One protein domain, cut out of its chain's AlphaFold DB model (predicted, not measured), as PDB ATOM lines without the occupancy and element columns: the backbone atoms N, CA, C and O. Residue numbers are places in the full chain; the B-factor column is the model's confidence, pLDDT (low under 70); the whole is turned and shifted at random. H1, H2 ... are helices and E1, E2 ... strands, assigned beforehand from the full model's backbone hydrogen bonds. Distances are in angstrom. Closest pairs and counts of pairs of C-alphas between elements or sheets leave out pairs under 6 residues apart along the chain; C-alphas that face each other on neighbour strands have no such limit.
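Overview. This is residues 4 to 72 of the 72 residues of an uncharacterized protein of Aliidiomarina taiwanensis (UniProt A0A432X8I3). One long helix, H1, covers part of one face of a curled, strongly twisted antiparallel sheet, whose ribbon of E1 and the later part of E4 reaches beyond the helix's first end. The 69 printed residues run E1, H1, E2, E3, E4; the sheet's order is E1 E4 E3 E2, the class mixed. The whole is loose, with radius of gyration of the C-alphas 13.8 A and spans of 42 by 25 by 21 A.

Along the chain. Find C-alpha 4 at (175.765, 253.798, 183.366), where E1, residues 4 to 9, begins. H1, residues 11 to 31, runs 30.6 A. E2 is residues 40 to 44, E3 residues 49 to 55. E4, residues 58 to 71, bends by 78 degrees at residue 63 and ends at C-alpha 71, (170.702, 256.099, 180.063).

Arrangement. Look between E1 and E4: N 6 and O 68 are 2.9 A apart. H1, with every O i to N i+4 pair within hydrogen-bond range, is on the sheet at a height of 9.9 A; its closest C-alphas to E4 are Ala 13 and Leu 62, 4.7 A. E2, E3 and E4 form a meander, each strand the antiparallel neighbour of the one before; find N 41 and O 52 at 2.9 A, N 60 and O 53 at 2.9 A.

Size, cuts and confidence. The farthest C-alphas, Asn 30 and Ser 72, are 44.1 A apart. The printed part has no cut and no long link; residue 72 alone is under pLDDT 70.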
ATOM      1  N   GLN A   4     174.841 254.927 183.338       82.88
ATOM      2  CA  GLN A   4     175.765 253.798 183.366       82.88
ATOM      3  C   GLN A   4     176.896 254.060 182.372       82.88
ATOM      4  O   GLN A   4     176.641 254.528 181.263       82.88
ATOM      5  N   LEU A   5     178.133 253.782 182.780       83.31
ATOM      6  CA  LEU A   5     179.298 253.789 181.901       83.31
ATOM      7  C   LEU A   5     179.631 252.338 181.566       83.31
ATOM      8  O   LEU A   5     179.948 251.560 182.463       83.31
ATOM      9  N   GLN A   6     179.535 251.976 180.292       86.00
ATOM     10  CA  GLN A   6     179.924 250.662 179.807       86.00
ATOM     11  C   GLN A   6     181.266 250.769 179.090       86.00
ATOM     12  O   GLN A   6     181.434 251.594 178.194       86.00
ATOM     13  N   ILE A   7     182.214 249.921 179.484       87.12
ATOM     14  CA  ILE A   7     183.552 249.857 178.896       87.12
ATOM     15  C   ILE A   7     183.731 248.471 178.304       87.12
ATOM     16  O   ILE A   7     183.587 247.460 178.993       87.12
ATOM     17  N   LYS A   8     184.052 248.426 177.016       90.75
ATOM     18  CA  LYS A   8     184.377 247.198 176.307       90.75
ATOM     19  C   LYS A   8     185.822 247.267 175.842       90.75
ATOM     20  O   LYS A   8     186.150 248.015 174.925       90.75
ATOM     21  N   LEU A   9     186.667 246.475 176.490       90.50
ATOM     22  CA  LEU A   9     188.068 246.331 176.114       90.50
ATOM     23  C   LEU A   9     188.185 245.649 174.747       90.50
ATOM     24  O   LEU A   9     187.379 244.776 174.399       90.50
ATOM     25  N   THR A  10     189.211 246.016 173.982       92.25
ATOM     26  CA  THR A  10     189.614 245.229 172.813       92.25
ATOM     27  C   THR A  10     190.070 243.821 173.237       92.25
ATOM     28  O   THR A  10     190.408 243.596 174.406       92.25
ATOM     29  N   PRO A  11     190.092 242.835 172.317       94.06
ATOM     30  CA  PRO A  11     190.613 241.504 172.629       94.06
ATOM     31  C   PRO A  11     192.055 241.531 173.152       94.06
ATOM     32  O   PRO A  11     192.371 240.804 174.089       94.06
ATOM     33  N   GLU A  12     192.900 242.397 172.589       93.62
ATOM     34  CA  GLU A  12     194.288 242.585 173.023       93.62
ATOM     35  C   GLU A  12     194.362 243.137 174.451       93.62
ATOM     36  O   GLU A  12     194.990 242.518 175.314       93.62
ATOM     37  N   ALA A  13     193.626 244.216 174.739       92.88
ATOM     38  CA  ALA A  13     193.562 244.783 176.084       92.88
ATOM     39  C   ALA A  13     192.991 243.792 177.109       92.88
ATOM     40  O   ALA A  13     193.471 243.715 178.238       92.88
ATOM     41  N   THR A  14     192.021 242.965 176.705       94.75
ATOM     42  CA  THR A  14     191.463 241.896 177.548       94.75
ATOM     43  C   THR A  14     192.514 240.839 177.883       94.75
ATOM     44  O   THR A  14     192.641 240.436 179.036       94.75
ATOM     45  N   GLN A  15     193.281 240.379 176.892       96.19
ATOM     46  CA  GLN A  15     194.339 239.392 177.121       96.19
ATOM     47  C   GLN A  15     195.434 239.947 178.032       96.19
ATOM     48  O   GLN A  15     195.873 239.253 178.951       96.19
ATOM     49  N   LYS A  16     195.838 241.203 177.817       95.12
ATOM     50  CA  LYS A  16     196.839 241.878 178.645       95.12
ATOM     51  C   LYS A  16     196.357 242.056 180.085       95.12
ATOM     52  O   LYS A  16     197.093 241.716 181.005       95.12
ATOM     53  N   TYR A  17     195.106 242.480 180.274       94.25
ATOM     54  CA  TYR A  17     194.462 242.573 181.586       94.25
ATOM     55  C   TYR A  17     194.489 241.241 182.344       94.25
ATOM     56  O   TYR A  17     194.963 241.179 183.477       94.25
ATOM     57  N   LEU A  18     194.010 240.163 181.711       94.00
ATOM     58  CA  LEU A  18     193.932 238.845 182.348       94.00
ATOM     59  C   LEU A  18     195.314 238.317 182.736       94.00
ATOM     60  O   LEU A  18     195.465 237.729 183.805       94.00
ATOM     61  N   LYS A  19     196.317 238.550 181.882       94.81
ATOM     62  CA  LYS A  19     197.702 238.179 182.164       94.81
ATOM     63  C   LYS A  19     198.236 238.920 183.394       94.81
ATOM     64  O   LYS A  19     198.717 238.265 184.311       94.81
ATOM     65  N   LEU A  20     198.109 240.248 183.431       92.88
ATOM     66  CA  LEU A  20     198.608 241.066 184.543       92.88
ATOM     67  C   LEU A  20     197.900 240.742 185.865       92.88
ATOM     68  O   LEU A  20     198.555 240.646 186.896       92.88
ATOM     69  N   CYS A  21     196.586 240.495 185.834       91.44
ATOM     70  CA  CYS A  21     195.849 240.045 187.019       91.44
ATOM     71  C   CYS A  21     196.367 238.701 187.546       91.44
ATOM     72  O   CYS A  21     196.486 238.519 188.755       91.44
ATOM     73  N   GLY A  22     196.670 237.758 186.646       90.06
ATOM     74  CA  GLY A  22     197.253 236.470 187.020       90.06
ATOM     75  C   GLY A  22     198.629 236.630 187.663       90.06
ATOM     76  O   GLY A  22     198.863 236.094 188.741       90.06
ATOM     77  N   GLU A  23     199.506 237.422 187.045       89.50
ATOM     78  CA  GLU A  23     200.858 237.695 187.553       89.50
ATOM     79  C   GLU A  23     200.832 238.384 188.929       89.50
ATOM     80  O   GLU A  23     201.582 237.995 189.824       89.50
ATOM     81  N   GLN A  24     199.940 239.360 189.126       86.38
ATOM     82  CA  GLN A  24     199.771 240.051 190.408       86.38
ATOM     83  C   GLN A  24     199.282 239.099 191.502       86.38
ATOM     84  O   GLN A  24     199.858 239.055 192.587       86.38
ATOM     85  N   MET A  25     198.271 238.282 191.204       87.06
ATOM     86  CA  MET A  25     197.735 237.327 192.169       87.06
ATOM     87  C   MET A  25     198.757 236.241 192.532       87.06
ATOM     88  O   MET A  25     198.874 235.872 193.699       87.06
ATOM     89  N   GLU A  26     199.533 235.745 191.564       86.50
ATOM     90  CA  GLU A  26     200.627 234.806 191.831       86.50
ATOM     91  C   GLU A  26     201.712 235.430 192.721       86.50
ATOM     92  O   GLU A  26     202.197 234.773 193.647       86.50
ATOM     93  N   ALA A  27     202.077 236.696 192.489       84.44
ATOM     94  CA  ALA A  27     203.036 237.414 193.326       84.44
ATOM     95  C   ALA A  27     202.535 237.555 194.774       84.44
ATOM     96  O   ALA A  27     203.244 237.196 195.712       84.44
ATOM     97  N   GLU A  28     201.284 237.974 194.961       83.88
ATOM     98  CA  GLU A  28     200.673 238.149 196.284       83.88
ATOM     99  C   GLU A  28     200.529 236.833 197.053       83.88
ATOM    100  O   GLU A  28     200.793 236.767 198.258       83.88
ATOM    101  N   MET A  29     200.162 235.754 196.354       82.19
ATOM    102  CA  MET A  29     200.090 234.420 196.948       82.19
ATOM    103  C   MET A  29     201.454 233.941 197.456       82.19
ATOM    104  O   MET A  29     201.517 233.288 198.498       82.19
ATOM    105  N   ASN A  30     202.539 234.268 196.751       78.31
ATOM    106  CA  ASN A  30     203.895 233.926 197.179       78.31
ATOM    107  C   ASN A  30     204.364 234.763 198.382       78.31
ATOM    108  O   ASN A  30     205.194 234.297 199.163       78.31
ATOM    109  N   GLU A  31     203.829 235.973 198.549       79.06
ATOM    110  CA  GLU A  31     204.210 236.907 199.615       79.06
ATOM    111  C   GLU A  31     203.357 236.791 200.893       79.06
ATOM    112  O   GLU A  31     203.647 237.467 201.879       79.06
ATOM    113  N   PHE A  32     202.352 235.901 200.933       77.75
ATOM    114  CA  PHE A  32     201.403 235.759 202.057       77.75
ATOM    115  C   PHE A  32     200.720 237.085 202.450       77.75
ATOM    116  O   PHE A  32     200.459 237.336 203.630       77.75
ATOM    117  N   VAL A  33     200.427 237.938 201.469       76.75
ATOM    118  CA  VAL A  33     199.741 239.224 201.667       76.75
ATOM    119  C   VAL A  33     198.250 239.121 201.336       76.75
ATOM    120  O   VAL A  33     197.799 238.160 200.711       76.75
ATOM    121  N   GLU A  34     197.455 240.096 201.794       74.62
ATOM    122  CA  GLU A  34     196.054 240.200 201.375       74.62
ATOM    123  C   GLU A  34     195.975 240.509 199.871       74.62
ATOM    124  O   GLU A  34     196.727 241.371 199.409       74.62
ATOM    125  N   PRO A  35     195.074 239.855 199.110       71.19
ATOM    126  CA  PRO A  35     194.981 240.087 197.679       71.19
ATOM    127  C   PRO A  35     194.552 241.520 197.371       71.19
ATOM    128  O   PRO A  35     193.536 241.980 197.908       71.19
ATOM    129  N   THR A  36     195.266 242.211 196.483       79.50
ATOM    130  CA  THR A  36     194.828 243.524 196.006       79.50
ATOM    131  C   THR A  36     193.978 243.368 194.751       79.50
ATOM    132  O   THR A  36     194.253 242.571 193.856       79.50
ATOM    133  N   PHE A  37     192.866 244.102 194.701       80.00
ATOM    134  CA  PHE A  37     192.005 244.086 193.524       80.00
ATOM    135  C   PHE A  37     192.605 244.982 192.436       80.00
ATOM    136  O   PHE A  37     193.039 246.091 192.751       80.00
ATOM    137  N   PRO A  38     192.581 244.552 191.162       85.31
ATOM    138  CA  PRO A  38     193.139 245.335 190.069       85.31
ATOM    139  C   PRO A  38     192.409 246.675 189.944       85.31
ATOM    140  O   PRO A  38     191.183 246.723 189.795       85.31
ATOM    141  N   LEU A  39     193.172 247.768 189.982       90.94
ATOM    142  CA  LEU A  39     192.655 249.112 189.765       90.94
ATOM    143  C   LEU A  39     192.800 249.490 188.290       90.94
ATOM    144  O   LEU A  39     193.889 249.433 187.722       90.94
ATOM    145  N   ILE A  40     191.689 249.901 187.678       92.12
ATOM    146  CA  ILE A  40     191.630 250.291 186.268       92.12
ATOM    147  C   ILE A  40     191.384 251.793 186.154       92.12
ATOM    148  O   ILE A  40     190.457 252.333 186.758       92.12
ATOM    149  N   LYS A  41     192.191 252.454 185.323       92.88
ATOM    150  CA  LYS A  41     192.018 253.847 184.903       92.88
ATOM    151  C   LYS A  41     191.664 253.874 183.421       92.88
ATOM    152  O   LYS A  41     192.223 253.114 182.637       92.88
ATOM    153  N   ILE A  42     190.747 254.757 183.040       91.19
ATOM    154  CA  ILE A  42     190.335 254.938 181.645       91.19
ATOM    155  C   ILE A  42     190.471 256.406 181.299       91.19
ATOM    156  O   ILE A  42     189.842 257.256 181.933       91.19
ATOM    157  N   GLU A  43     191.294 256.693 180.300       91.06
ATOM    158  CA  GLU A  43     191.464 258.032 179.758       91.06
ATOM    159  C   GLU A  43     190.601 258.155 178.507       91.06
ATOM    160  O   GLU A  43     190.790 257.447 177.523       91.06
ATOM    161  N   MET A  44     189.591 259.023 178.575       87.00
ATOM    162  CA  MET A  44     188.648 259.239 177.481       87.00
ATOM    163  C   MET A  44     189.067 260.458 176.662       87.00
ATOM    164  O   MET A  44     189.120 261.570 177.197       87.00
ATOM    165  N   SER A  45     189.304 260.276 175.363       84.31
ATOM    166  CA  SER A  45     189.554 261.372 174.421       84.31
ATOM    167  C   SER A  45     188.459 261.455 173.348       84.31
ATOM    168  O   SER A  45     187.521 260.660 173.321       84.31
ATOM    169  N   MET A  46     188.545 262.448 172.455       78.00
ATOM    170  CA  MET A  46     187.600 262.562 171.332       78.00
ATOM    171  C   MET A  46     187.766 261.459 170.278       78.00
ATOM    172  O   MET A  46     186.843 261.252 169.494       78.00
ATOM    173  N   PHE A  47     188.929 260.806 170.220       78.50
ATOM    174  CA  PHE A  47     189.288 259.897 169.129       78.50
ATOM    175  C   PHE A  47     189.438 258.455 169.605       78.50
ATOM    176  O   PHE A  47     188.927 257.544 168.959       78.50
ATOM    177  N   GLU A  48     190.076 258.264 170.754       80.50
ATOM    178  CA  GLU A  48     190.349 256.954 171.338       80.50
ATOM    179  C   GLU A  48     190.242 256.990 172.864       80.50
ATOM    180  O   GLU A  48     190.394 258.044 173.490       80.50
ATOM    181  N   ASN A  49     189.916 255.847 173.465       88.31
ATOM    182  CA  ASN A  49     189.923 255.702 174.914       88.31
ATOM    183  C   ASN A  49     190.989 254.685 175.283       88.31
ATOM    184  O   ASN A  49     190.893 253.527 174.872       88.31
ATOM    185  N   GLU A  50     191.935 255.097 176.110       90.31
ATOM    186  CA  GLU A  50     193.034 254.256 176.564       90.31
ATOM    187  C   GLU A  50     192.718 253.701 177.951       90.31
ATOM    188  O   GLU A  50     192.186 254.397 178.826       90.31
ATOM    189  N   VAL A  51     193.027 252.426 178.163       92.94
ATOM    190  CA  VAL A  51     192.812 251.745 179.440       92.94
ATOM    191  C   VAL A  51     194.150 251.415 180.068       92.94
ATOM    192  O   VAL A  51     195.041 250.902 179.403       92.94
ATOM    193  N   PHE A  52     194.268 251.655 181.368       94.62
ATOM    194  CA  PHE A  52     195.458 251.386 182.163       94.62
ATOM    195  C   PHE A  52     195.100 250.544 183.385       94.62
ATOM    196  O   PHE A  52     194.008 250.679 183.938       94.62
ATOM    197  N   MET A  53     196.044 249.724 183.837       94.12
ATOM    198  CA  MET A  53     195.974 248.984 185.094       94.12
ATOM    199  C   MET A  53     197.109 249.417 186.017       94.12
ATOM    200  O   MET A  53     198.231 249.635 185.557       94.12
ATOM    201  N   GLU A  54     196.818 249.531 187.307       93.19
ATOM    202  CA  GLU A  54     197.846 249.703 188.331       93.19
ATOM    203  C   GLU A  54     198.558 248.369 188.581       93.19
ATOM    204  O   GLU A  54     197.919 247.361 188.885       93.19
ATOM    205  N   VAL A  55     199.882 248.363 188.439       87.69
ATOM    206  CA  VAL A  55     200.748 247.220 188.750       87.69
ATOM    207  C   VAL A  55     201.831 247.714 189.702       87.69
ATOM    208  O   VAL A  55     202.710 248.492 189.323       87.69
ATOM    209  N   GLY A  56     201.754 247.303 190.968       84.56
ATOM    210  CA  GLY A  56     202.595 247.871 192.021       84.56
ATOM    211  C   GLY A  56     202.310 249.365 192.203       84.56
ATOM    212  O   GLY A  56     201.237 249.727 192.662       84.56
ATOM    213  N   ASN A  57     203.264 250.225 191.831       85.44
ATOM    214  CA  ASN A  57     203.117 251.689 191.875       85.44
ATOM    215  C   ASN A  57     203.144 252.334 190.475       85.44
ATOM    216  O   ASN A  57     203.371 253.540 190.351       85.44
ATOM    217  N   GLU A  58     202.978 251.539 189.415       91.12
ATOM    218  CA  GLU A  58     203.067 251.994 188.027       91.12
ATOM    219  C   GLU A  58     201.745 251.797 187.278       91.12
ATOM    220  O   GLU A  58     200.981 250.871 187.550       91.12
ATOM    221  N   TRP A  59     201.491 252.668 186.299       94.94
ATOM    222  CA  TRP A  59     200.358 252.543 185.384       94.94
ATOM    223  C   TRP A  59     200.810 251.874 184.095       94.94
ATOM    224  O   TRP A  59     201.586 252.449 183.331       94.94
ATOM    225  N   VAL A  60     200.290 250.679 183.837       94.25
ATOM    226  CA  VAL A  60     200.576 249.916 182.624       94.25
ATOM    227  C   VAL A  60     199.408 250.058 181.658       94.25
ATOM    228  O   VAL A  60     198.271 249.725 181.987       94.25
ATOM    229  N   GLU A  61     199.689 250.536 180.450       95.00
ATOM    230  CA  GLU A  61     198.704 250.633 179.371       95.00
ATOM    231  C   GLU A  61     198.240 249.234 178.945       95.00
ATOM    232  O   GLU A  61     199.057 248.359 178.662       95.00
ATOM    233  N   LEU A  62     196.933 249.007 178.896       93.00
ATOM    234  CA  LEU A  62     196.309 247.777 178.408       93.00
ATOM    235  C   LEU A  62     195.996 247.862 176.911       93.00
ATOM    236  O   LEU A  62     196.046 246.837 176.235       93.00
ATOM    237  N   GLY A  63     195.700 249.066 176.422       91.38
ATOM    238  CA  GLY A  63     195.316 249.375 175.046       91.38
ATOM    239  C   GLY A  63     193.926 250.011 174.977       91.38
ATOM    240  O   GLY A  63     193.413 250.533 175.972       91.38
ATOM    241  N   ASP A  64     193.300 249.927 173.806       89.00
ATOM    242  CA  ASP A  64     192.069 250.666 173.522       89.00
ATOM    243  C   ASP A  64     190.800 250.062 174.140       89.00
ATOM    244  O   ASP A  64     190.671 248.848 174.368       89.00
ATOM    245  N   SER A  65     189.792 250.922 174.310       86.94
ATOM    246  CA  SER A  65     188.430 250.528 174.660       86.94
ATOM    247  C   SER A  65     187.343 251.328 173.943       86.94
ATOM    248  O   SER A  65     187.483 252.509 173.616       86.94
ATOM    249  N   ALA A  66     186.199 250.672 173.750       84.56
ATOM    250  CA  ALA A  66     184.956 251.339 173.397       84.56
ATOM    251  C   ALA A  66     184.209 251.718 174.682       84.56
ATOM    252  O   ALA A  66     183.914 250.849 175.509       84.56
ATOM    253  N   VAL A  67     183.906 253.007 174.839       81.69
ATOM    254  CA  VAL A  67     183.212 253.554 176.009       81.69
ATOM    255  C   VAL A  67     181.857 254.113 175.587       81.69
ATOM    256  O   VAL A  67     181.775 254.972 174.712       81.69
ATOM    257  N   GLU A  68     180.791 253.643 176.230       82.94
ATOM    258  CA  GLU A  68     179.411 254.044 175.943       82.94
ATOM    259  C   GLU A  68     178.704 254.503 177.227       82.94
ATOM    260  O   GLU A  68     178.781 253.848 178.269       82.94
ATOM    261  N   ILE A  69     177.996 255.638 177.163       81.25
ATOM    262  CA  ILE A  69     177.137 256.115 178.257       81.25
ATOM    263  C   ILE A  69     175.709 255.669 177.966       81.25
ATOM    264  O   ILE A  69     175.096 256.120 177.000       81.25
ATOM    265  N   ILE A  70     175.160 254.832 178.840       80.81
ATOM    266  CA  ILE A  70     173.807 254.297 178.718       80.81
ATOM    267  C   ILE A  70     172.901 255.023 179.718       80.81
ATOM    268  O   ILE A  70     173.210 255.130 180.910       80.81
ATOM    269  N   SER A  71     171.778 255.551 179.231       72.75
ATOM    270  CA  SER A  71     170.702 256.099 180.063       72.75
ATOM    271  C   SER A  71     169.551 255.102 180.157       72.75
ATOM    272  O   SER A  71     169.090 254.615 179.124       72.75
ATOM    273  N   SER A  72     169.095 254.843 181.385       61.69
ATOM    274  CA  SER A  72     167.891 254.052 181.689       61.69
ATOM    275  C   SER A  72     166.672 254.934 181.919       61.69
ATOM    276  O   SER A  72     166.856 256.071 182.420       61.69
TER     277      SER A  72